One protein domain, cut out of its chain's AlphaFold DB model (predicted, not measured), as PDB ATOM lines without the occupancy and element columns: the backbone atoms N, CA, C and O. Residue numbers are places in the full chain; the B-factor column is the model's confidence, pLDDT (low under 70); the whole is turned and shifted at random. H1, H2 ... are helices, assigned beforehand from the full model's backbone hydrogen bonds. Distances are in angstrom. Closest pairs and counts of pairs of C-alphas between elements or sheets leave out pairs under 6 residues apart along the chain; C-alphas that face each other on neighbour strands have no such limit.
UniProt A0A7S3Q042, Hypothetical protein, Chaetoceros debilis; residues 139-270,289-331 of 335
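Overview. This is residues 139 to 270 and 289 to 331 of the 335 residues of the protein "Hypothetical protein" of Chaetoceros debilis (UniProt A0A7S3Q042). Five long helices, H1, H2, H4, H6 and H7, make an up-and-down bundle, each running against the one before it in the chain, with the shorter H8 packed on H6 and H7. A tail follows H8, in which H9 and H10 touch no helix. The printed part has 175 residues with ten named helices, H1 to H10 in chain order, and no named strand; its class is all helix. It is compact, with a radius of gyration of the C-alphas of 16.1 A, and the C-alphas span 49 by 41 by 34 A.

Arrangement. H7, residues 243 to 265, has a kink of 62 degrees near residue 259. Its residues 249 to 259 touch residues 200 to 207 of H4, residues 192 to 208, at a steep tilt of 41 degrees; the closest C-alphas, of Tyr 207 and Val 256, are 5.4 A apart. H8, residues 293 to 301, touches H7 at a shallow tilt of 9 degrees, opposite ways, the closest C-alphas being those of Val 250 and Ile 298, 5.9 A. H6, residues 222 to 240, touches H8 at a shallow tilt of 7 degrees, the same way, closest at the C-alphas of Glu 231 and Ala 297, 5.2 A. H6 and H7 form a hairpin but only just touch, with 3 pairs of C-alphas within 8 A, the closest those of Ala 223 and Cys 264, 7.2 A. H2, residues 166 to 184, touches H6 at a shallow tilt of 32 degrees, only just short of steep, closest at the C-alphas of Lys 175 and Thr 226, 4.7 A. H1, residues 139 to 153, forms a hairpin with H2 and touches H4, where the closest C-alphas, of Tyr 142 and Ala 205, are 5.2 A apart. H5, residues 216 to 219, touches residues 259 to 264 of H7, closest at the C-alphas of Gly 217 and Tyr 263, 4.4 A. H3, residues 187 to 190, only just touches H6, with 3 pairs within 8 A, the closest the C-alphas of Leu 188 and Ala 236, 6.4 A. Every O i to N i+4 pair is within hydrogen-bond range in H4 and H10, against 9 of 11 in H1, 14 of 15 in H2, 13 of 15 in H6, 16 of 19 in H7 and 4 of 5 in H8; H3, H5 and H9 are too short for such a pair.

Along the chain. H7 measures 27.0 A, H6 28.3 A, H2 25.5 A, H4 24.1 A and H1 22.7 A from first to last C-alpha. H1 begins at C-alpha 139, (45.716, -51.178, 5.703). H9 is residues 307 to 310; H10, residues 323 to 329, ends at C-alpha 329, (59.900, -64.205, 21.024).

Size, cuts and confidence. The C-alphas farthest apart, of Asn 160 and His 239, are 49.4 A apart. Residues 271 to 288 are not printed, and C-alphas 270 and 289 are 17.2 A apart across the cut. The links H1 to H2 and H9 to H10 are long. The mean pLDDT of the printed part is 82.0, with 46 residues under 70, among them 261 to 270 and 311 to 331.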
ATOM      1  N   GLU A 139      44.360 -50.651   5.909       94.44
ATOM      2  CA  GLU A 139      45.716 -51.178   5.703       94.44
ATOM      3  C   GLU A 139      46.763 -50.055   5.715       94.44
ATOM      4  O   GLU A 139      47.857 -50.199   6.261       94.44
ATOM      5  N   THR A 140      46.423 -48.890   5.149       92.38
ATOM      6  CA  THR A 140      47.315 -47.721   5.167       92.38
ATOM      7  C   THR A 140      47.448 -47.122   6.561       92.38
ATOM      8  O   THR A 140      48.517 -46.613   6.901       92.38
ATOM      9  N   MET A 141      46.389 -47.197   7.371       93.25
ATOM     10  CA  MET A 141      46.411 -46.780   8.769       93.25
ATOM     11  C   MET A 141      47.337 -47.689   9.578       93.25
ATOM     12  O   MET A 141      48.273 -47.198  10.213       93.25
ATOM     13  N   TYR A 142      47.141 -49.004   9.461       95.19
ATOM     14  CA  TYR A 142      47.980 -50.012  10.102       95.19
ATOM     15  C   TYR A 142      49.463 -49.805   9.764       95.19
ATOM     16  O   TYR A 142      50.286 -49.596  10.655       95.19
ATOM     17  N   ALA A 143      49.795 -49.749   8.469       93.62
ATOM     18  CA  ALA A 143      51.173 -49.625   7.998       93.62
ATOM     19  C   ALA A 143      51.855 -48.323   8.459       93.62
ATOM     20  O   ALA A 143      53.065 -48.298   8.696       93.62
ATOM     21  N   ARG A 144      51.108 -47.216   8.596       94.44
ATOM     22  CA  ARG A 144      51.652 -45.945   9.112       94.44
ATOM     23  C   ARG A 144      52.049 -46.059  10.581       94.44
ATOM     24  O   ARG A 144      53.149 -45.624  10.931       94.44
ATOM     25  N   ILE A 145      51.184 -46.646  11.407       94.44
ATOM     26  CA  ILE A 145      51.448 -46.852  12.835       94.44
ATOM     27  C   ILE A 145      52.575 -47.863  13.032       94.44
ATOM     28  O   ILE A 145      53.545 -47.555  13.719       94.44
ATOM     29  N   GLU A 146      52.529 -49.003  12.343       94.62
ATOM     30  CA  GLU A 146      53.598 -50.006  12.348       94.62
ATOM     31  C   GLU A 146      54.955 -49.387  11.979       94.62
ATOM     32  O   GLU A 146      55.942 -49.550  12.697       94.62
ATOM     33  N   LYS A 147      55.015 -48.615  10.885       94.88
ATOM     34  CA  LYS A 147      56.246 -47.936  10.459       94.88
ATOM     35  C   LYS A 147      56.758 -46.964  11.519       94.88
ATOM     36  O   LYS A 147      57.970 -46.836  11.699       94.88
ATOM     37  N   LYS A 148      55.862 -46.254  12.208       93.94
ATOM     38  CA  LYS A 148      56.228 -45.335  13.289       93.94
ATOM     39  C   LYS A 148      56.743 -46.093  14.510       93.94
ATOM     40  O   LYS A 148      57.769 -45.692  15.056       93.94
ATOM     41  N   ILE A 149      56.125 -47.208  14.877       89.62
ATOM     42  CA  ILE A 149      56.603 -48.085  15.949       89.62
ATOM     43  C   ILE A 149      58.003 -48.619  15.611       89.62
ATOM     44  O   ILE A 149      58.953 -48.366  16.344       89.62
ATOM     45  N   LYS A 150      58.185 -49.215  14.429       89.56
ATOM     46  CA  LYS A 150      59.484 -49.738  13.964       89.56
ATOM     47  C   LYS A 150      60.561 -48.663  13.785       89.56
ATOM     48  O   LYS A 150      61.746 -48.980  13.714       89.56
ATOM     49  N   SER A 151      60.177 -47.383  13.735       89.81
ATOM     50  CA  SER A 151      61.131 -46.273  13.679       89.81
ATOM     51  C   SER A 151      61.921 -46.069  14.972       89.81
ATOM     52  O   SER A 151      62.842 -45.263  14.948       89.81
ATOM     53  N   VAL A 152      61.624 -46.805  16.052       84.69
ATOM     54  CA  VAL A 152      62.363 -46.768  17.327       84.69
ATOM     55  C   VAL A 152      63.879 -46.922  17.152       84.69
ATOM     56  O   VAL A 152      64.651 -46.303  17.876       84.69
ATOM     57  N   SER A 153      64.318 -47.670  16.133       82.94
ATOM     58  CA  SER A 153      65.733 -47.899  15.813       82.94
ATOM     59  C   SER A 153      66.450 -46.665  15.247       82.94
ATOM     60  O   SER A 153      67.673 -46.652  15.119       82.94
ATOM     61  N   GLN A 154      65.718 -45.605  14.888       82.81
ATOM     62  CA  GLN A 154      66.317 -44.365  14.404       82.81
ATOM     63  C   GLN A 154      67.107 -43.678  15.517       82.81
ATOM     64  O   GLN A 154      66.614 -43.532  16.628       82.81
ATOM     65  N   TYR A 155      68.279 -43.131  15.181       80.94
ATOM     66  CA  TYR A 155      69.193 -42.491  16.136       80.94
ATOM     67  C   TYR A 155      68.532 -41.452  17.062       80.94
ATOM     68  O   TYR A 155      68.866 -41.373  18.234       80.94
ATOM     69  N   LYS A 156      67.547 -40.684  16.573       81.62
ATOM     70  CA  LYS A 156      66.809 -39.703  17.398       81.62
ATOM     71  C   LYS A 156      66.030 -40.322  18.568       81.62
ATOM     72  O   LYS A 156      65.715 -39.621  19.521       81.62
ATOM     73  N   TYR A 157      65.706 -41.605  18.465       79.31
ATOM     74  CA  TYR A 157      65.026 -42.399  19.479       79.31
ATOM     75  C   TYR A 157      65.985 -43.349  20.184       79.31
ATOM     76  O   TYR A 157      65.526 -44.159  20.968       79.31
ATOM     77  N   GLN A 158      67.287 -43.275  19.923       78.81
ATOM     78  CA  GLN A 158      68.298 -44.079  20.590       78.81
ATOM     79  C   GLN A 158      69.049 -43.167  21.559       78.81
ATOM     80  O   GLN A 158      69.513 -42.089  21.185       78.81
ATOM     81  N   THR A 159      69.164 -43.563  22.823       68.38
ATOM     82  CA  THR A 159      70.072 -42.896  23.765       68.38
ATOM     83  C   THR A 159      70.922 -43.924  24.482       68.38
ATOM     84  O   THR A 159      70.564 -45.099  24.514       68.38
ATOM     85  N   ASN A 160      72.009 -43.475  25.118       64.62
ATOM     86  CA  ASN A 160      72.847 -44.327  25.969       64.62
ATOM     87  C   ASN A 160      72.041 -45.053  27.067       64.62
ATOM     88  O   ASN A 160      72.511 -46.045  27.607       64.62
ATOM     89  N   TYR A 161      70.832 -44.570  27.376       58.19
ATOM     90  CA  TYR A 161      69.919 -45.141  28.358       58.19
ATOM     91  C   TYR A 161      68.541 -45.449  27.755       58.19
ATOM     92  O   TYR A 161      67.562 -45.298  28.472       58.19
ATOM     93  N   GLY A 162      68.421 -45.833  26.475       56.56
ATOM     94  CA  GLY A 162      67.159 -46.253  25.829       56.56
ATOM     95  C   GLY A 162      66.312 -45.130  25.208       56.56
ATOM     96  O   GLY A 162      66.704 -43.961  25.198       56.56
ATOM     97  N   SER A 163      65.150 -45.472  24.643       60.94
ATOM     98  CA  SER A 163      64.399 -44.551  23.780       60.94
ATOM     99  C   SER A 163      63.758 -43.348  24.480       60.94
ATOM    100  O   SER A 163      62.935 -43.499  25.383       60.94
ATOM    101  N   LYS A 164      64.095 -42.128  24.031       69.56
ATOM    102  CA  LYS A 164      63.410 -40.891  24.442       69.56
ATOM    103  C   LYS A 164      62.171 -40.671  23.574       69.56
ATOM    104  O   LYS A 164      62.279 -40.579  22.357       69.56
ATOM    105  N   GLN A 165      61.015 -40.512  24.219       77.00
ATOM    106  CA  GLN A 165      59.781 -39.966  23.630       77.00
ATOM    107  C   GLN A 165      59.155 -40.755  22.464       77.00
ATOM    108  O   GLN A 165      58.230 -40.251  21.834       77.00
ATOM    109  N   HIS A 166      59.579 -41.990  22.180       86.25
ATOM    110  CA  HIS A 166      59.018 -42.764  21.065       86.25
ATOM    111  C   HIS A 166      57.541 -43.140  21.266       86.25
ATOM    112  O   HIS A 166      56.740 -42.907  20.364       86.25
ATOM    113  N   ALA A 167      57.159 -43.633  22.448       86.56
ATOM    114  CA  ALA A 167      55.766 -43.979  22.747       86.56
ATOM    115  C   ALA A 167      54.806 -42.770  22.623       86.56
ATOM    116  O   ALA A 167      53.838 -42.879  21.863       86.56
ATOM    117  N   PRO A 168      55.076 -41.596  23.242       88.81
ATOM    118  CA  PRO A 168      54.313 -40.366  22.994       88.81
ATOM    119  C   PRO A 168      54.127 -40.039  21.510       88.81
ATOM    120  O   PRO A 168      53.025 -39.729  21.070       88.81
ATOM    121  N   ASP A 169      55.193 -40.168  20.725       90.75
ATOM    122  CA  ASP A 169      55.218 -39.894  19.290       90.75
ATOM    123  C   ASP A 169      54.344 -40.861  18.466       90.75
ATOM    124  O   ASP A 169      53.811 -40.484  17.416       90.75
ATOM    125  N   VAL A 170      54.234 -42.121  18.900       92.31
ATOM    126  CA  VAL A 170      53.350 -43.131  18.296       92.31
ATOM    127  C   VAL A 170      51.890 -42.797  18.612       92.31
ATOM    128  O   VAL A 170      51.074 -42.716  17.691       92.31
ATOM    129  N   PHE A 171      51.564 -42.541  19.882       93.06
ATOM    130  CA  PHE A 171      50.206 -42.181  20.302       93.06
ATOM    131  C   PHE A 171      49.747 -40.855  19.684       93.06
ATOM    132  O   PHE A 171      48.648 -40.774  19.142       93.06
ATOM    133  N   ASP A 172      50.604 -39.832  19.661       93.62
ATOM    134  CA  ASP A 172      50.297 -38.556  19.012       93.62
ATOM    135  C   ASP A 172      50.016 -38.724  17.512       93.62
ATOM    136  O   ASP A 172      49.090 -38.104  16.985       93.62
ATOM    137  N   MET A 173      50.763 -39.601  16.828       95.38
ATOM    138  CA  MET A 173      50.481 -39.941  15.435       95.38
ATOM    139  C   MET A 173      49.114 -40.614  15.286       95.38
ATOM    140  O   MET A 173      48.341 -40.197  14.426       95.38
ATOM    141  N   LEU A 174      48.798 -41.617  16.110       96.44
ATOM    142  CA  LEU A 174      47.502 -42.295  16.064       96.44
ATOM    143  C   LEU A 174      46.349 -41.315  16.319       96.44
ATOM    144  O   LEU A 174      45.412 -41.258  15.529       96.44
ATOM    145  N   LYS A 175      46.460 -40.474  17.351       96.38
ATOM    146  CA  LYS A 175      45.506 -39.398  17.655       96.38
ATOM    147  C   LYS A 175      45.293 -38.468  16.461       96.38
ATOM    148  O   LYS A 175      44.151 -38.190  16.106       96.38
ATOM    149  N   LYS A 176      46.376 -37.983  15.842       95.56
ATOM    150  CA  LYS A 176      46.309 -37.100  14.665       95.56
ATOM    151  C   LYS A 176      45.594 -37.772  13.503       95.56
ATOM    152  O   LYS A 176      44.750 -37.140  12.883       95.56
ATOM    153  N   LEU A 177      45.897 -39.043  13.243       94.88
ATOM    154  CA  LEU A 177      45.252 -39.794  12.172       94.88
ATOM    155  C   LEU A 177      43.761 -40.011  12.458       94.88
ATOM    156  O   LEU A 177      42.964 -39.782  11.563       94.88
ATOM    157  N   LEU A 178      43.359 -40.363  13.685       96.38
ATOM    158  CA  LEU A 178      41.936 -40.474  14.051       96.38
ATOM    159  C   LEU A 178      41.193 -39.142  13.888       96.38
ATOM    160  O   LEU A 178      40.087 -39.117  13.349       96.38
ATOM    161  N   ASN A 179      41.806 -38.035  14.318       95.56
ATOM    162  CA  ASN A 179      41.238 -36.701  14.139       95.56
ATOM    163  C   ASN A 179      41.083 -36.352  12.660       95.56
ATOM    164  O   ASN A 179      39.977 -36.065  12.228       95.56
ATOM    165  N   GLU A 180      42.168 -36.414  11.888       92.62
ATOM    166  CA  GLU A 180      42.170 -36.026  10.477       92.62
ATOM    167  C   GLU A 180      41.193 -36.890   9.676       92.62
ATOM    168  O   GLU A 180      40.382 -36.387   8.904       92.62
ATOM    169  N   PHE A 181      41.257 -38.208   9.851       92.44
ATOM    170  CA  PHE A 181      40.560 -39.154   8.993       92.44
ATOM    171  C   PHE A 181      39.134 -39.456   9.415       92.44
ATOM    172  O   PHE A 181      38.261 -39.469   8.551       92.44
ATOM    173  N   CYS A 182      38.893 -39.701  10.700       93.94
ATOM    174  CA  CYS A 182      37.568 -40.100  11.155       93.94
ATOM    175  C   CYS A 182      36.710 -38.868  11.469       93.94
ATOM    176  O   CYS A 182      35.575 -38.777  11.006       93.94
ATOM    177  N   ILE A 183      37.262 -37.911  12.221       93.19
ATOM    178  CA  ILE A 183      36.494 -36.813  12.829       93.19
ATOM    179  C   ILE A 183      36.397 -35.599  11.888       93.19
ATOM    180  O   ILE A 183      35.308 -35.244  11.450       93.19
ATOM    181  N   GLU A 184      37.518 -34.972  11.530       91.25
ATOM    182  CA  GLU A 184      37.554 -33.718  10.758       91.25
ATOM    183  C   GLU A 184      37.089 -33.896   9.307       91.25
ATOM    184  O   GLU A 184      36.449 -33.011   8.744       91.25
ATOM    185  N   ASN A 185      37.363 -35.054   8.697       86.94
ATOM    186  CA  ASN A 185      36.911 -35.374   7.340       86.94
ATOM    187  C   ASN A 185      35.450 -35.870   7.271       86.94
ATOM    188  O   ASN A 185      35.035 -36.344   6.213       86.94
ATOM    189  N   LYS A 186      34.676 -35.762   8.366       89.19
ATOM    190  CA  LYS A 186      33.260 -36.172   8.463       89.19
ATOM    191  C   LYS A 186      32.997 -37.638   8.091       89.19
ATOM    192  O   LYS A 186      31.893 -38.004   7.701       89.19
ATOM    193  N   MET A 187      33.998 -38.510   8.229       92.31
ATOM    194  CA  MET A 187      33.844 -39.927   7.882       92.31
ATOM    195  C   MET A 187      32.827 -40.628   8.780       92.31
ATOM    196  O   MET A 187      32.132 -41.524   8.320       92.31
ATOM    197  N   LEU A 188      32.708 -40.190  10.037       93.69
ATOM    198  CA  LEU A 188      31.693 -40.692  10.967       93.69
ATOM    199  C   LEU A 188      30.258 -40.506  10.448       93.69
ATOM    200  O   LEU A 188      29.394 -41.298  10.799       93.69
ATOM    201  N   GLU A 189      30.019 -39.492   9.613       93.38
ATOM    202  CA  GLU A 189      28.712 -39.211   9.008       93.38
ATOM    203  C   GLU A 189      28.547 -39.946   7.671       93.38
ATOM    204  O   GLU A 189      27.479 -40.475   7.381       93.38
ATOM    205  N   THR A 190      29.600 -39.986   6.844       93.19
ATOM    206  CA  THR A 190      29.505 -40.518   5.474       93.19
ATOM    207  C   THR A 190      29.692 -42.030   5.371       93.19
ATOM    208  O   THR A 190      29.074 -42.657   4.519       93.19
ATOM    209  N   ASP A 191      30.593 -42.607   6.170       95.75
ATOM    210  CA  ASP A 191      30.909 -44.042   6.172       95.75
ATOM    211  C   ASP A 191      31.388 -44.476   7.577       95.75
ATOM    212  O   ASP A 191      32.595 -44.623   7.831       95.75
ATOM    213  N   PRO A 192      30.451 -44.647   8.531       96.38
ATOM    214  CA  PRO A 192      30.782 -44.976   9.916       96.38
ATOM    215  C   PRO A 192      31.516 -46.318  10.044       96.38
ATOM    216  O   PRO A 192      32.424 -46.451  10.869       96.38
ATOM    217  N   MET A 193      31.199 -47.305   9.199       97.19
ATOM    218  CA  MET A 193      31.879 -48.604   9.231       97.19
ATOM    219  C   MET A 193      33.327 -48.511   8.754       97.19
ATOM    220  O   MET A 193      34.206 -49.159   9.330       97.19
ATOM    221  N   LEU A 194      33.624 -47.681   7.751       95.75
ATOM    222  CA  LEU A 194      35.007 -47.409   7.377       95.75
ATOM    223  C   LEU A 194      35.768 -46.696   8.500       95.75
ATOM    224  O   LEU A 194      36.897 -47.093   8.800       95.75
ATOM    225  N   ALA A 195      35.159 -45.706   9.163       97.00
ATOM    226  CA  ALA A 195      35.780 -45.020  10.299       97.00
ATOM    227  C   ALA A 195      36.125 -45.990  11.438       97.00
ATOM    228  O   ALA A 195      37.228 -45.931  11.991       97.00
ATOM    229  N   PHE A 196      35.214 -46.921  11.745       97.94
ATOM    230  CA  PHE A 196      35.450 -48.002  12.699       97.94
ATOM    231  C   PHE A 196      36.635 -48.881  12.283       97.94
ATOM    232  O   PHE A 196      37.569 -49.059  13.065       97.94
ATOM    233  N   ARG A 197      36.657 -49.378  11.038       97.25
ATOM    234  CA  ARG A 197      37.740 -50.241  10.530       97.25
ATOM    235  C   ARG A 197      39.099 -49.540  10.542       97.25
ATOM    236  O   ARG A 197      40.098 -50.160  10.898       97.25
ATOM    237  N   VAL A 198      39.147 -48.253  10.193       96.75
ATOM    238  CA  VAL A 198      40.365 -47.427  10.272       96.75
ATOM    239  C   VAL A 198      40.833 -47.299  11.721       96.75
ATOM    240  O   VAL A 198      42.012 -47.520  12.001       96.75
ATOM    241  N   ALA A 199      39.930 -46.993  12.653       97.69
ATOM    242  CA  ALA A 199      40.279 -46.878  14.065       97.69
ATOM    243  C   ALA A 199      40.779 -48.213  14.640       97.69
ATOM    244  O   ALA A 199      41.874 -48.253  15.207       97.69
ATOM    245  N   LYS A 200      40.041 -49.307  14.409       97.38
ATOM    246  CA  LYS A 200      40.430 -50.671  14.793       97.38
ATOM    247  C   LYS A 200      41.817 -51.011  14.253       97.38
ATOM    248  O   LYS A 200      42.680 -51.389  15.034       97.38
ATOM    249  N   ALA A 201      42.083 -50.775  12.965       96.62
ATOM    250  CA  ALA A 201      43.388 -51.041  12.357       96.62
ATOM    251  C   ALA A 201      44.545 -50.282  13.036       96.62
ATOM    252  O   ALA A 201      45.627 -50.842  13.209       96.62
ATOM    253  N   GLY A 202      44.324 -49.031  13.457       96.12
ATOM    254  CA  GLY A 202      45.315 -48.257  14.209       96.12
ATOM    255  C   GLY A 202      45.661 -48.876  15.570       96.12
ATOM    256  O   GLY A 202      46.839 -48.993  15.906       96.12
ATOM    257  N   PHE A 203      44.655 -49.321  16.328       96.00
ATOM    258  CA  PHE A 203      44.861 -49.981  17.625       96.00
ATOM    259  C   PHE A 203      45.368 -51.422  17.489       96.00
ATOM    260  O   PHE A 203      46.220 -51.845  18.267       96.00
ATOM    261  N   SER A 204      44.948 -52.156  16.458       94.31
ATOM    262  CA  SER A 204      45.535 -53.454  16.119       94.31
ATOM    263  C   SER A 204      47.028 -53.316  15.813       94.31
ATOM    264  O   SER A 204      47.820 -54.123  16.287       94.31
ATOM    265  N   ALA A 205      47.442 -52.274  15.083       93.06
ATOM    266  CA  ALA A 205      48.858 -52.023  14.813       93.06
ATOM    267  C   ALA A 205      49.668 -51.758  16.089       93.06
ATOM    268  O   ALA A 205      50.800 -52.233  16.171       93.06
ATOM    269  N   LEU A 206      49.099 -51.037  17.068       91.25
ATOM    270  CA  LEU A 206      49.720 -50.861  18.386       91.25
ATOM    271  C   LEU A 206      49.959 -52.212  19.055       91.25
ATOM    272  O   LEU A 206      51.088 -52.504  19.434       91.25
ATOM    273  N   TYR A 207      48.914 -53.032  19.152       90.25
ATOM    274  CA  TYR A 207      48.983 -54.338  19.794       90.25
ATOM    275  C   TYR A 207      50.003 -55.268  19.119       90.25
ATOM    276  O   TYR A 207      50.967 -55.694  19.751       90.25
ATOM    277  N   TYR A 208      49.864 -55.526  17.814       88.56
ATOM    278  CA  TYR A 208      50.712 -56.498  17.111       88.56
ATOM    279  C   TYR A 208      52.188 -56.096  17.022       88.56
ATOM    280  O   TYR A 208      53.045 -56.942  16.775       88.56
ATOM    281  N   ASN A 209      52.508 -54.811  17.199       88.75
ATOM    282  CA  ASN A 209      53.881 -54.312  17.126       88.75
ATOM    283  C   ASN A 209      54.405 -53.827  18.479       88.75
ATOM    284  O   ASN A 209      55.483 -53.232  18.527       88.75
ATOM    285  N   TRP A 210      53.680 -54.086  19.570       85.19
ATOM    286  CA  TRP A 210      53.999 -53.543  20.888       85.19
ATOM    287  C   TRP A 210      55.410 -53.897  21.360       85.19
ATOM    288  O   TRP A 210      56.111 -53.055  21.910       85.19
ATOM    289  N   GLN A 211      55.871 -55.110  21.049       82.19
ATOM    290  CA  GLN A 211      57.221 -55.603  21.353       82.19
ATOM    291  C   GLN A 211      58.364 -54.721  20.819       82.19
ATOM    292  O   GLN A 211      59.467 -54.747  21.352       82.19
ATOM    293  N   PHE A 212      58.116 -53.923  19.776       84.50
ATOM    294  CA  PHE A 212      59.109 -53.007  19.218       84.50
ATOM    295  C   PHE A 212      59.085 -51.626  19.889       84.50
ATOM    296  O   PHE A 212      59.910 -50.777  19.568       84.50
ATOM    297  N   MET A 213      58.149 -51.350  20.800       80.25
ATOM    298  CA  MET A 213      58.162 -50.118  21.585       80.25
ATOM    299  C   MET A 213      59.097 -50.290  22.782       80.25
ATOM    300  O   MET A 213      58.730 -50.873  23.794       80.25
ATOM    301  N   GLU A 214      60.306 -49.737  22.682       62.28
ATOM    302  CA  GLU A 214      61.406 -49.972  23.633       62.28
ATOM    303  C   GLU A 214      61.089 -49.528  25.078       62.28
ATOM    304  O   GLU A 214      61.777 -49.943  26.008       62.28
ATOM    305  N   ARG A 215      60.051 -48.694  25.292       64.81
ATOM    306  CA  ARG A 215      59.607 -48.185  26.609       64.81
ATOM    307  C   ARG A 215      58.119 -47.813  26.637       64.81
ATOM    308  O   ARG A 215      57.788 -46.625  26.583       64.81
ATOM    309  N   PRO A 216      57.214 -48.794  26.739       56.50
ATOM    310  CA  PRO A 216      55.791 -48.537  26.580       56.50
ATOM    311  C   PRO A 216      55.222 -47.583  27.643       56.50
ATOM    312  O   PRO A 216      54.464 -46.682  27.301       56.50
ATOM    313  N   GLY A 217      55.710 -47.667  28.886       57.66
ATOM    314  CA  GLY A 217      55.254 -46.880  30.041       57.66
ATOM    315  C   GLY A 217      55.387 -45.356  29.965       57.66
ATOM    316  O   GLY A 217      54.809 -44.659  30.782       57.66
ATOM    317  N   TYR A 218      56.119 -44.791  29.002       65.88
ATOM    318  CA  TYR A 218      56.386 -43.343  28.958       65.88
ATOM    319  C   TYR A 218      55.420 -42.571  28.056       65.88
ATOM    320  O   TYR A 218      55.728 -41.459  27.632       65.88
ATOM    321  N   ALA A 219      54.262 -43.150  27.733       67.00
ATOM    322  CA  ALA A 219      53.260 -42.488  26.905       67.00
ATOM    323  C   ALA A 219      52.697 -41.205  27.548       67.00
ATOM    324  O   ALA A 219      52.275 -40.316  26.811       67.00
ATOM    325  N   GLY A 220      52.710 -41.086  28.884       76.44
ATOM    326  CA  GLY A 220      52.125 -39.947  29.601       76.44
ATOM    327  C   GLY A 220      50.676 -39.687  29.170       76.44
ATOM    328  O   GLY A 220      49.939 -40.621  28.854       76.44
ATOM    329  N   ASP A 221      50.293 -38.416  29.046       83.00
ATOM    330  CA  ASP A 221      48.923 -38.020  28.677       83.00
ATOM    331  C   ASP A 221      48.536 -38.341  27.219       83.00
ATOM    332  O   ASP A 221      47.360 -38.289  26.845       83.00
ATOM    333  N   TYR A 222      49.496 -38.710  26.362       88.19
ATOM    334  CA  TYR A 222      49.235 -38.954  24.941       88.19
ATOM    335  C   TYR A 222      48.352 -40.180  24.710       88.19
ATOM    336  O   TYR A 222      47.496 -40.162  23.820       88.19
ATOM    337  N   ALA A 223      48.531 -41.228  25.513       88.06
ATOM    338  CA  ALA A 223      47.708 -42.426  25.435       88.06
ATOM    339  C   ALA A 223      46.241 -42.139  25.822       88.06
ATOM    340  O   ALA A 223      45.365 -42.376  24.982       88.06
ATOM    341  N   PRO A 224      45.947 -41.532  26.994       87.88
ATOM    342  CA  PRO A 224      44.598 -41.088  27.332       87.88
ATOM    343  C   PRO A 224      43.957 -40.191  26.267       87.88
ATOM    344  O   PRO A 224      42.806 -40.405  25.888       87.88
ATOM    345  N   PHE A 225      44.692 -39.219  25.716       91.19
ATOM    346  CA  PHE A 225      44.152 -38.356  24.661       91.19
ATOM    347  C   PHE A 225      43.813 -39.115  23.381       91.19
ATOM    348  O   PHE A 225      42.830 -38.784  22.720       91.19
ATOM    349  N   THR A 226      44.594 -40.134  23.033       94.38
ATOM    350  CA  THR A 226      44.322 -40.989  21.874       94.38
ATOM    351  C   THR A 226      43.066 -41.832  22.098       94.38
ATOM    352  O   THR A 226      42.201 -41.882  21.223       94.38
ATOM    353  N   LEU A 227      42.913 -42.420  23.287       93.88
ATOM    354  CA  LEU A 227      41.736 -43.209  23.662       93.88
ATOM    355  C   LEU A 227      40.456 -42.365  23.698       93.88
ATOM    356  O   LEU A 227      39.432 -42.807  23.190       93.88
ATOM    357  N   ARG A 228      40.512 -41.109  24.157       93.88
ATOM    358  CA  ARG A 228      39.363 -40.186  24.063       93.88
ATOM    359  C   ARG A 228      38.926 -39.922  22.620       93.88
ATOM    360  O   ARG A 228      37.740 -39.745  22.362       93.88
ATOM    361  N   ARG A 229      39.858 -39.887  21.659       96.69
ATOM    362  CA  ARG A 229      39.489 -39.778  20.234       96.69
ATOM    363  C   ARG A 229      38.844 -41.054  19.725       96.69
ATOM    364  O   ARG A 229      37.861 -40.966  18.997       96.69
ATOM    365  N   LEU A 230      39.337 -42.213  20.155       97.44
ATOM    366  CA  LEU A 230      38.674 -43.477  19.868       97.44
ATOM    367  C   LEU A 230      37.250 -43.515  20.441       97.44
ATOM    368  O   LEU A 230      36.343 -43.906  19.720       97.44
ATOM    369  N   GLU A 231      37.029 -43.070  21.680       96.62
ATOM    370  CA  GLU A 231      35.688 -43.008  22.283       96.62
ATOM    371  C   GLU A 231      34.698 -42.218  21.425       96.62
ATOM    372  O   GLU A 231      33.553 -42.636  21.281       96.62
ATOM    373  N   ILE A 232      35.125 -41.098  20.834       97.19
ATOM    374  CA  ILE A 232      34.285 -40.303  19.925       97.19
ATOM    375  C   ILE A 232      33.883 -41.138  18.704       97.19
ATOM    376  O   ILE A 232      32.700 -41.196  18.373       97.19
ATOM    377  N   VAL A 233      34.848 -41.817  18.070       97.88
ATOM    378  CA  VAL A 233      34.581 -42.713  16.931       97.88
ATOM    379  C   VAL A 233      33.610 -43.814  17.355       97.88
ATOM    380  O   VAL A 233      32.583 -44.002  16.716       97.88
ATOM    381  N   LEU A 234      33.893 -44.498  18.465       97.88
ATOM    382  CA  LEU A 234      33.088 -45.602  18.977       97.88
ATOM    383  C   LEU A 234      31.654 -45.181  19.322       97.88
ATOM    384  O   LEU A 234      30.720 -45.901  18.981       97.88
ATOM    385  N   LYS A 235      31.453 -44.006  19.937       97.50
ATOM    386  CA  LYS A 235      30.115 -43.464  20.235       97.50
ATOM    387  C   LYS A 235      29.316 -43.249  18.955       97.50
ATOM    388  O   LYS A 235      28.149 -43.624  18.906       97.50
ATOM    389  N   ALA A 236      29.950 -42.677  17.935       97.38
ATOM    390  CA  ALA A 236      29.302 -42.395  16.662       97.38
ATOM    391  C   ALA A 236      28.928 -43.678  15.904       97.38
ATOM    392  O   ALA A 236      27.822 -43.772  15.384       97.38
ATOM    393  N   VAL A 237      29.800 -44.688  15.883       97.50
ATOM    394  CA  VAL A 237      29.581 -45.912  15.087       97.50
ATOM    395  C   VAL A 237      28.801 -47.000  15.827       97.50
ATOM    396  O   VAL A 237      28.349 -47.946  15.195       97.50
ATOM    397  N   ARG A 238      28.603 -46.886  17.149       97.25
ATOM    398  CA  ARG A 238      27.997 -47.935  17.993       97.25
ATOM    399  C   ARG A 238      26.720 -48.544  17.413       97.25
ATOM    400  O   ARG A 238      26.535 -49.750  17.492       97.25
ATOM    401  N   HIS A 239      25.835 -47.709  16.876       97.00
ATOM    402  CA  HIS A 239      24.519 -48.120  16.388       97.00
ATOM    403  C   HIS A 239      24.565 -48.974  15.110       97.00
ATOM    404  O   HIS A 239      23.569 -49.616  14.791       97.00
ATOM    405  N   VAL A 240      25.699 -48.996  14.398       97.38
ATOM    406  CA  VAL A 240      25.895 -49.805  13.182       97.38
ATOM    407  C   VAL A 240      26.803 -51.019  13.388       97.38
ATOM    408  O   VAL A 240      26.995 -51.785  12.448       97.38
ATOM    409  N   LEU A 241      27.377 -51.208  14.581       97.31
ATOM    410  CA  LEU A 241      28.278 -52.333  14.839       97.31
ATOM    411  C   LEU A 241      27.501 -53.638  15.030       97.31
ATOM    412  O   LEU A 241      26.530 -53.691  15.788       97.31
ATOM    413  N   SER A 242      27.979 -54.712  14.401       97.06
ATOM    414  CA  SER A 242      27.520 -56.061  14.723       97.06
ATOM    415  C   SER A 242      28.079 -56.523  16.075       97.06
ATOM    416  O   SER A 242      29.063 -55.981  16.585       97.06
ATOM    417  N   GLN A 243      27.485 -57.566  16.662       94.88
ATOM    418  CA  GLN A 243      28.028 -58.161  17.888       94.88
ATOM    419  C   GLN A 243      29.456 -58.690  17.681       94.88
ATOM    420  O   GLN A 243      30.276 -58.605  18.592       94.88
ATOM    421  N   GLU A 244      29.758 -59.212  16.491       94.62
ATOM    422  CA  GLU A 244      31.097 -59.673  16.123       94.62
ATOM    423  C   GLU A 244      32.094 -58.507  16.103       94.62
ATOM    424  O   GLU A 244      33.108 -58.572  16.795       94.62
ATOM    425  N   ASP A 245      31.759 -57.396  15.433       96.00
ATOM    426  CA  ASP A 245      32.597 -56.188  15.400       96.00
ATOM    427  C   ASP A 245      32.891 -55.656  16.811       96.00
ATOM    428  O   ASP A 245      34.022 -55.260  17.120       96.00
ATOM    429  N   ILE A 246      31.872 -55.650  17.680       96.19
ATOM    430  CA  ILE A 246      32.012 -55.236  19.078       96.19
ATOM    431  C   ILE A 246      33.014 -56.149  19.785       96.19
ATOM    432  O   ILE A 246      33.971 -55.649  20.373       96.19
ATOM    433  N   GLU A 247      32.832 -57.469  19.732       93.75
ATOM    434  CA  GLU A 247      33.717 -58.409  20.429       93.75
ATOM    435  C   GLU A 247      35.159 -58.341  19.923       93.75
ATOM    436  O   GLU A 247      36.087 -58.341  20.735       93.75
ATOM    437  N   GLU A 248      35.361 -58.208  18.612       92.88
ATOM    438  CA  GLU A 248      36.687 -58.032  18.026       92.88
ATOM    439  C   GLU A 248      37.360 -56.740  18.501       92.88
ATOM    440  O   GLU A 248      38.546 -56.742  18.838       92.88
ATOM    441  N   MET A 249      36.625 -55.624  18.537       96.25
ATOM    442  CA  MET A 249      37.170 -54.355  19.014       96.25
ATOM    443  C   MET A 249      37.505 -54.416  20.502       96.25
ATOM    444  O   MET A 249      38.567 -53.941  20.907       96.25
ATOM    445  N   VAL A 250      36.633 -55.016  21.319       94.94
ATOM    446  CA  VAL A 250      36.915 -55.193  22.745       94.94
ATOM    447  C   VAL A 250      38.154 -56.065  22.934       94.94
ATOM    448  O   VAL A 250      39.038 -55.668  23.682       94.94
ATOM    449  N   ALA A 251      38.297 -57.165  22.189       91.56
ATOM    450  CA  ALA A 251      39.492 -58.002  22.253       91.56
ATOM    451  C   ALA A 251      40.773 -57.237  21.873       91.56
ATOM    452  O   ALA A 251      41.812 -57.412  22.509       91.56
ATOM    453  N   VAL A 252      40.730 -56.357  20.864       93.06
ATOM    454  CA  VAL A 252      41.871 -55.480  20.533       93.06
ATOM    455  C   VAL A 252      42.197 -54.545  21.699       93.06
ATOM    456  O   VAL A 252      43.364 -54.394  22.049       93.06
ATOM    457  N   LEU A 253      41.190 -53.920  22.310       93.50
ATOM    458  CA  LEU A 253      41.391 -52.975  23.409       93.50
ATOM    459  C   LEU A 253      41.890 -53.641  24.689       93.50
ATOM    460  O   LEU A 253      42.756 -53.080  25.350       93.50
ATOM    461  N   GLU A 254      41.412 -54.840  25.004       90.62
ATOM    462  CA  GLU A 254      41.921 -55.651  26.113       90.62
ATOM    463  C   GLU A 254      43.394 -55.986  25.915       90.62
ATOM    464  O   GLU A 254      44.208 -55.784  26.809       90.62
ATOM    465  N   ASN A 255      43.767 -56.401  24.708       87.94
ATOM    466  CA  ASN A 255      45.159 -56.669  24.378       87.94
ATOM    467  C   ASN A 255      46.034 -55.410  24.479       87.94
ATOM    468  O   ASN A 255      47.134 -55.456  25.027       87.94
ATOM    469  N   VAL A 256      45.534 -54.260  24.017       88.75
ATOM    470  CA  VAL A 256      46.213 -52.971  24.215       88.75
ATOM    471  C   VAL A 256      46.335 -52.637  25.708       88.75
ATOM    472  O   VAL A 256      47.393 -52.169  26.119       88.75
ATOM    473  N   ASN A 257      45.314 -52.913  26.525       87.19
ATOM    474  CA  ASN A 257      45.338 -52.713  27.979       87.19
ATOM    475  C   ASN A 257      46.422 -53.561  28.649       87.19
ATOM    476  O   ASN A 257      47.248 -53.024  29.384       87.19
ATOM    477  N   VAL A 258      46.481 -54.855  28.322       83.81
ATOM    478  CA  VAL A 258      47.511 -55.782  28.816       83.81
ATOM    479  C   VAL A 258      48.907 -55.289  28.436       83.81
ATOM    480  O   VAL A 258      49.795 -55.214  29.282       83.81
ATOM    481  N   CYS A 259      49.095 -54.890  27.177       80.44
ATOM    482  CA  CYS A 259      50.360 -54.361  26.681       80.44
ATOM    483  C   CYS A 259      50.779 -53.050  27.374       80.44
ATOM    484  O   CYS A 259      51.955 -52.857  27.698       80.44
ATOM    485  N   MET A 260      49.830 -52.144  27.602       78.69
ATOM    486  CA  MET A 260      50.058 -50.868  28.281       78.69
ATOM    487  C   MET A 260      50.382 -51.042  29.766       78.69
ATOM    488  O   MET A 260      51.168 -50.252  30.307       78.69
ATOM    489  N   GLY A 261      49.811 -52.077  30.389       69.44
ATOM    490  CA  GLY A 261      49.913 -52.366  31.812       69.44
ATOM    491  C   GLY A 261      49.544 -51.169  32.694       69.44
ATOM    492  O   GLY A 261      49.050 -50.132  32.237       69.44
ATOM    493  N   ASP A 262      49.889 -51.263  33.976       57.69
ATOM    494  CA  ASP A 262      49.750 -50.144  34.915       57.69
ATOM    495  C   ASP A 262      50.680 -48.960  34.582       57.69
ATOM    496  O   ASP A 262      50.482 -47.851  35.079       57.69
ATOM    497  N   TYR A 263      51.681 -49.163  33.722       53.00
ATOM    498  CA  TYR A 263      52.723 -48.180  33.428       53.00
ATOM    499  C   TYR A 263      52.253 -47.006  32.564       53.00
ATOM    500  O   TYR A 263      52.807 -45.921  32.688       53.00
ATOM    501  N   CYS A 264      51.258 -47.191  31.689       51.41
ATOM    502  CA  CYS A 264      50.783 -46.117  30.800       51.41
ATOM    503  C   CYS A 264      49.467 -45.482  31.261       51.41
ATOM    504  O   CYS A 264      49.175 -44.348  30.890       51.41
ATOM    505  N   VAL A 265      48.649 -46.232  32.004       50.06
ATOM    506  CA  VAL A 265      47.255 -45.865  32.303       50.06
ATOM    507  C   VAL A 265      47.123 -45.232  33.691       50.06
ATOM    508  O   VAL A 265      46.226 -44.424  33.908       50.06
ATOM    509  N   ASN A 266      48.059 -45.514  34.607       48.00
ATOM    510  CA  ASN A 266      48.001 -45.030  35.991       48.00
ATOM    511  C   ASN A 266      48.923 -43.844  36.294       48.00
ATOM    512  O   ASN A 266      49.022 -43.436  37.452       48.00
ATOM    513  N   MET A 267      49.599 -43.269  35.296       46.31
ATOM    514  CA  MET A 267      50.488 -42.132  35.529       46.31
ATOM    515  C   MET A 267      49.727 -40.805  35.560       46.31
ATOM    516  O   MET A 267      49.939 -39.931  34.733       46.31
ATOM    517  N   SER A 268      48.921 -40.613  36.604       42.28
ATOM    518  CA  SER A 268      48.837 -39.292  37.237       42.28
ATOM    519  C   SER A 268      50.107 -39.089  38.072       42.28
ATOM    520  O   SER A 268      50.037 -39.001  39.293       42.28
ATOM    521  N   TYR A 269      51.295 -39.126  37.453       42.56
ATOM    522  CA  TYR A 269      52.492 -38.708  38.176       42.56
ATOM    523  C   TYR A 269      52.487 -37.182  38.212       42.56
ATOM    524  O   TYR A 269      52.421 -36.565  37.142       42.56
ATOM    525  N   PRO A 270      52.599 -36.550  39.392       38.88
ATOM    526  CA  PRO A 270      53.057 -35.176  39.429       38.88
ATOM    527  C   PRO A 270      54.427 -35.171  38.756       38.88
ATOM    528  O   PRO A 270      55.325 -35.935  39.118       38.88
ATOM    529  N   GLU A 289      38.687 -42.943  42.038       50.97
ATOM    530  CA  GLU A 289      38.605 -44.284  41.469       50.97
ATOM    531  C   GLU A 289      39.347 -44.281  40.128       50.97
ATOM    532  O   GLU A 289      39.028 -43.488  39.242       50.97
ATOM    533  N   LYS A 290      40.414 -45.081  40.014       59.56
ATOM    534  CA  LYS A 290      41.252 -45.148  38.813       59.56
ATOM    535  C   LYS A 290      40.390 -45.634  37.652       59.56
ATOM    536  O   LYS A 290      40.274 -46.834  37.412       59.56
ATOM    537  N   ILE A 291      39.752 -44.710  36.938       62.81
ATOM    538  CA  ILE A 291      38.986 -45.041  35.745       62.81
ATOM    539  C   ILE A 291      40.006 -45.445  34.691       62.81
ATOM    540  O   ILE A 291      40.661 -44.601  34.077       62.81
ATOM    541  N   ASN A 292      40.144 -46.753  34.488       82.19
ATOM    542  CA  ASN A 292      40.884 -47.278  33.358       82.19
ATOM    543  C   ASN A 292      40.206 -46.757  32.080       82.19
ATOM    544  O   ASN A 292      39.085 -47.145  31.737       82.19
ATOM    545  N   ILE A 293      40.877 -45.838  31.389       85.06
ATOM    546  CA  ILE A 293      40.316 -45.159  30.222       85.06
ATOM    547  C   ILE A 293      40.067 -46.120  29.049       85.06
ATOM    548  O   ILE A 293      39.211 -45.858  28.208       85.06
ATOM    549  N   ILE A 294      40.739 -47.275  29.023       90.00
ATOM    550  CA  ILE A 294      40.444 -48.332  28.056       90.00
ATOM    551  C   ILE A 294      39.106 -48.990  28.391       90.00
ATOM    552  O   ILE A 294      38.289 -49.181  27.494       90.00
ATOM    553  N   HIS A 295      38.817 -49.255  29.669       91.56
ATOM    554  CA  HIS A 295      37.505 -49.770  30.079       91.56
ATOM    555  C   HIS A 295      36.391 -48.761  29.800       91.56
ATOM    556  O   HIS A 295      35.301 -49.161  29.396       91.56
ATOM    557  N   SER A 296      36.662 -47.460  29.956       91.44
ATOM    558  CA  SER A 296      35.742 -46.402  29.517       91.44
ATOM    559  C   SER A 296      35.437 -46.526  28.019       91.44
ATOM    560  O   SER A 296      34.269 -46.622  27.637       91.44
ATOM    561  N   ALA A 297      36.470 -46.650  27.178       94.38
ATOM    562  CA  ALA A 297      36.305 -46.832  25.739       94.38
ATOM    563  C   ALA A 297      35.566 -48.124  25.364       94.38
ATOM    564  O   ALA A 297      34.700 -48.100  24.493       94.38
ATOM    565  N   ILE A 298      35.840 -49.235  26.047       95.69
ATOM    566  CA  ILE A 298      35.115 -50.494  25.853       95.69
ATOM    567  C   ILE A 298      33.633 -50.328  26.218       95.69
ATOM    568  O   ILE A 298      32.755 -50.725  25.449       95.69
ATOM    569  N   ARG A 299      33.331 -49.687  27.354       95.94
ATOM    570  CA  ARG A 299      31.955 -49.471  27.829       95.94
ATOM    571  C   ARG A 299      31.119 -48.587  26.910       95.94
ATOM    572  O   ARG A 299      29.894 -48.668  26.956       95.94
ATOM    573  N   VAL A 300      31.746 -47.796  26.035       96.88
ATOM    574  CA  VAL A 300      31.027 -47.074  24.975       96.88
ATOM    575  C   VAL A 300      30.249 -48.042  24.080       96.88
ATOM    576  O   VAL A 300      29.079 -47.783  23.798       96.88
ATOM    577  N   ILE A 301      30.875 -49.142  23.649       96.38
ATOM    578  CA  ILE A 301      30.278 -50.124  22.727       96.38
ATOM    579  C   ILE A 301      29.699 -51.347  23.440       96.38
ATOM    580  O   ILE A 301      28.791 -51.982  22.916       96.38
ATOM    581  N   MET A 302      30.159 -51.636  24.659       96.25
ATOM    582  CA  MET A 302      29.674 -52.731  25.498       96.25
ATOM    583  C   MET A 302      29.419 -52.227  26.930       96.25
ATOM    584  O   MET A 302      30.253 -52.431  27.810       96.25
ATOM    585  N   PRO A 303      28.279 -51.567  27.214       96.06
ATOM    586  CA  PRO A 303      28.034 -50.940  28.520       96.06
ATOM    587  C   PRO A 303      28.080 -51.902  29.710       96.06
ATOM    588  O   PRO A 303      28.465 -51.509  30.805       96.06
ATOM    589  N   SER A 304      27.719 -53.168  29.490       94.06
ATOM    590  CA  SER A 304      27.763 -54.231  30.498       94.06
ATOM    591  C   SER A 304      29.157 -54.839  30.692       94.06
ATOM    592  O   SER A 304      29.273 -55.883  31.331       94.06
ATOM    593  N   TYR A 305      30.201 -54.252  30.097       93.38
ATOM    594  CA  TYR A 305      31.559 -54.768  30.191       93.38
ATOM    595  C   TYR A 305      32.076 -54.741  31.632       93.38
ATOM    596  O   TYR A 305      32.159 -53.688  32.280       93.38
ATOM    597  N   ASP A 306      32.475 -55.923  32.084       90.38
ATOM    598  CA  ASP A 306      33.062 -56.206  33.384       90.38
ATOM    599  C   ASP A 306      34.218 -57.188  33.159       90.38
ATOM    600  O   ASP A 306      33.994 -58.351  32.816       90.38
ATOM    601  N   GLU A 307      35.448 -56.692  33.307       86.62
ATOM    602  CA  GLU A 307      36.696 -57.439  33.093       86.62
ATOM    603  C   GLU A 307      36.709 -58.745  33.902       86.62
ATOM    604  O   GLU A 307      36.928 -59.822  33.350       86.62
ATOM    605  N   LYS A 308      36.316 -58.686  35.183       86.50
ATOM    606  CA  LYS A 308      36.318 -59.850  36.085       86.50
ATOM    607  C   LYS A 308      35.366 -60.946  35.619       86.50
ATOM    608  O   LYS A 308      35.654 -62.128  35.771       86.50
ATOM    609  N   LYS A 309      34.209 -60.566  35.067       86.06
ATOM    610  CA  LYS A 309      33.240 -61.532  34.524       86.06
ATOM    611  C   LYS A 309      33.696 -62.091  33.182       86.06
ATOM    612  O   LYS A 309      33.360 -63.228  32.851       86.06
ATOM    613  N   ARG A 310      34.450 -61.310  32.410       79.62
ATOM    614  CA  ARG A 310      34.887 -61.682  31.066       79.62
ATOM    615  C   ARG A 310      35.936 -62.791  31.076       79.62
ATOM    616  O   ARG A 310      35.780 -63.731  30.299       79.62
ATOM    617  N   ASP A 311      36.883 -62.753  32.012       69.31
ATOM    618  CA  ASP A 311      37.927 -63.783  32.171       69.31
ATOM    619  C   ASP A 311      37.375 -65.168  32.545       69.31
ATOM    620  O   ASP A 311      37.980 -66.200  32.266       69.31
ATOM    621  N   THR A 312      36.184 -65.226  33.143       66.06
ATOM    622  CA  THR A 312      35.580 -66.492  33.589       66.06
ATOM    623  C   THR A 312      34.831 -67.258  32.495       66.06
ATOM    624  O   THR A 312      34.278 -68.321  32.773       66.06
ATOM    625  N   ASN A 313      34.781 -66.758  31.252       65.88
ATOM    626  CA  ASN A 313      34.008 -67.380  30.175       65.88
ATOM    627  C   ASN A 313      34.871 -68.310  29.289       65.88
ATOM    628  O   ASN A 313      35.498 -67.835  28.341       65.88
ATOM    629  N   PRO A 314      34.831 -69.645  29.479       55.47
ATOM    630  CA  PRO A 314      35.689 -70.590  28.754       55.47
ATOM    631  C   PRO A 314      35.392 -70.682  27.249       55.47
ATOM    632  O   PRO A 314      36.221 -71.171  26.485       55.47
ATOM    633  N   LYS A 315      34.214 -70.225  26.794       60.47
ATOM    634  CA  LYS A 315      33.853 -70.218  25.363       60.47
ATOM    635  C   LYS A 315      34.482 -69.054  24.608       60.47
ATOM    636  O   LYS A 315      34.599 -69.107  23.385       60.47
ATOM    637  N   ARG A 316      34.898 -68.008  25.318       59.06
ATOM    638  CA  ARG A 316      35.643 -66.895  24.744       59.06
ATOM    639  C   ARG A 316      37.109 -67.274  24.848       59.06
ATOM    640  O   ARG A 316      37.772 -66.910  25.808       59.06
ATOM    641  N   LYS A 317      37.577 -68.096  23.895       47.78
ATOM    642  CA  LYS A 317      39.000 -68.434  23.748       47.78
ATOM    643  C   LYS A 317      39.781 -67.139  23.885       47.78
ATOM    644  O   LYS A 317      39.683 -66.273  23.018       47.78
ATOM    645  N   HIS A 318      40.513 -67.022  24.983       47.28
ATOM    646  CA  HIS A 318      41.456 -65.950  25.172       47.28
ATOM    647  C   HIS A 318      42.286 -65.827  23.888       47.28
ATOM    648  O   HIS A 318      43.006 -66.757  23.516       47.28
ATOM    649  N   LEU A 319      42.264 -64.652  23.259       46.22
ATOM    650  CA  LEU A 319      43.469 -64.125  22.625       46.22
ATOM    651  C   LEU A 319      44.450 -63.789  23.757       46.22
ATOM    652  O   LEU A 319      44.874 -62.654  23.906       46.22
ATOM    653  N   ASN A 320      44.791 -64.781  24.584       46.66
ATOM    654  CA  ASN A 320      45.995 -64.746  25.374       46.66
ATOM    655  C   ASN A 320      47.062 -64.878  24.298       46.66
ATOM    656  O   ASN A 320      47.453 -65.983  23.921       46.66
ATOM    657  N   CYS A 321      47.525 -63.745  23.766       47.94
ATOM    658  CA  CYS A 321      48.952 -63.660  23.554       47.94
ATOM    659  C   CYS A 321      49.538 -63.972  24.922       47.94
ATOM    660  O   CYS A 321      49.522 -63.150  25.836       47.94
ATOM    661  N   ASP A 322      49.903 -65.235  25.103       50.22
ATOM    662  CA  ASP A 322      50.618 -65.669  26.273       50.22
ATOM    663  C   ASP A 322      51.754 -64.655  26.411       50.22
ATOM    664  O   ASP A 322      52.557 -64.487  25.486       50.22
ATOM    665  N   MET A 323      51.781 -63.878  27.494       50.50
ATOM    666  CA  MET A 323      52.913 -62.986  27.737       50.50
ATOM    667  C   MET A 323      54.213 -63.802  27.722       50.50
ATOM    668  O   MET A 323      55.259 -63.257  27.384       50.50
ATOM    669  N   ARG A 324      54.137 -65.129  27.941       46.06
ATOM    670  CA  ARG A 324      55.213 -66.090  27.667       46.06
ATOM    671  C   ARG A 324      55.578 -66.218  26.190       46.06
ATOM    672  O   ARG A 324      56.757 -66.319  25.893       46.06
ATOM    673  N   GLY A 325      54.626 -66.186  25.262       51.53
ATOM    674  CA  GLY A 325      54.888 -66.160  23.820       51.53
ATOM    675  C   GLY A 325      55.607 -64.879  23.390       51.53
ATOM    676  O   GLY A 325      56.575 -64.939  22.638       51.53
ATOM    677  N   LEU A 326      55.206 -63.726  23.933       50.88
ATOM    678  CA  LEU A 326      55.905 -62.452  23.720       50.88
ATOM    679  C   LEU A 326      57.276 -62.403  24.423       50.88
ATOM    680  O   LEU A 326      58.230 -61.895  23.842       50.88
ATOM    681  N   ALA A 327      57.418 -62.959  25.628       51.97
ATOM    682  CA  ALA A 327      58.699 -63.059  26.332       51.97
ATOM    683  C   ALA A 327      59.675 -64.017  25.621       51.97
ATOM    684  O   ALA A 327      60.841 -63.673  25.427       51.97
ATOM    685  N   ALA A 328      59.182 -65.161  25.136       47.31
ATOM    686  CA  ALA A 328      59.947 -66.141  24.366       47.31
ATOM    687  C   ALA A 328      60.393 -65.594  23.001       47.31
ATOM    688  O   ALA A 328      61.546 -65.782  22.619       47.31
ATOM    689  N   MET A 329      59.530 -64.859  22.289       45.31
ATOM    690  CA  MET A 329      59.900 -64.205  21.024       45.31
ATOM    691  C   MET A 329      60.950 -63.097  21.200       45.31
ATOM    692  O   MET A 329      61.671 -62.793  20.252       45.31
ATOM    693  N   ASN A 330      61.065 -62.517  22.399       51.78
ATOM    694  CA  ASN A 330      62.025 -61.456  22.710       51.78
ATOM    695  C   ASN A 330      63.235 -61.936  23.531       51.78
ATOM    696  O   ASN A 330      64.039 -61.113  23.965       51.78
ATOM    697  N   GLY A 331      63.387 -63.249  23.748       41.03
ATOM    698  CA  GLY A 331      64.523 -63.818  24.480       41.03
ATOM    699  C   GLY A 331      64.621 -63.373  25.943       41.03
ATOM    700  O   GLY A 331      65.705 -63.423  26.522       41.03
TER     701      GLY A 331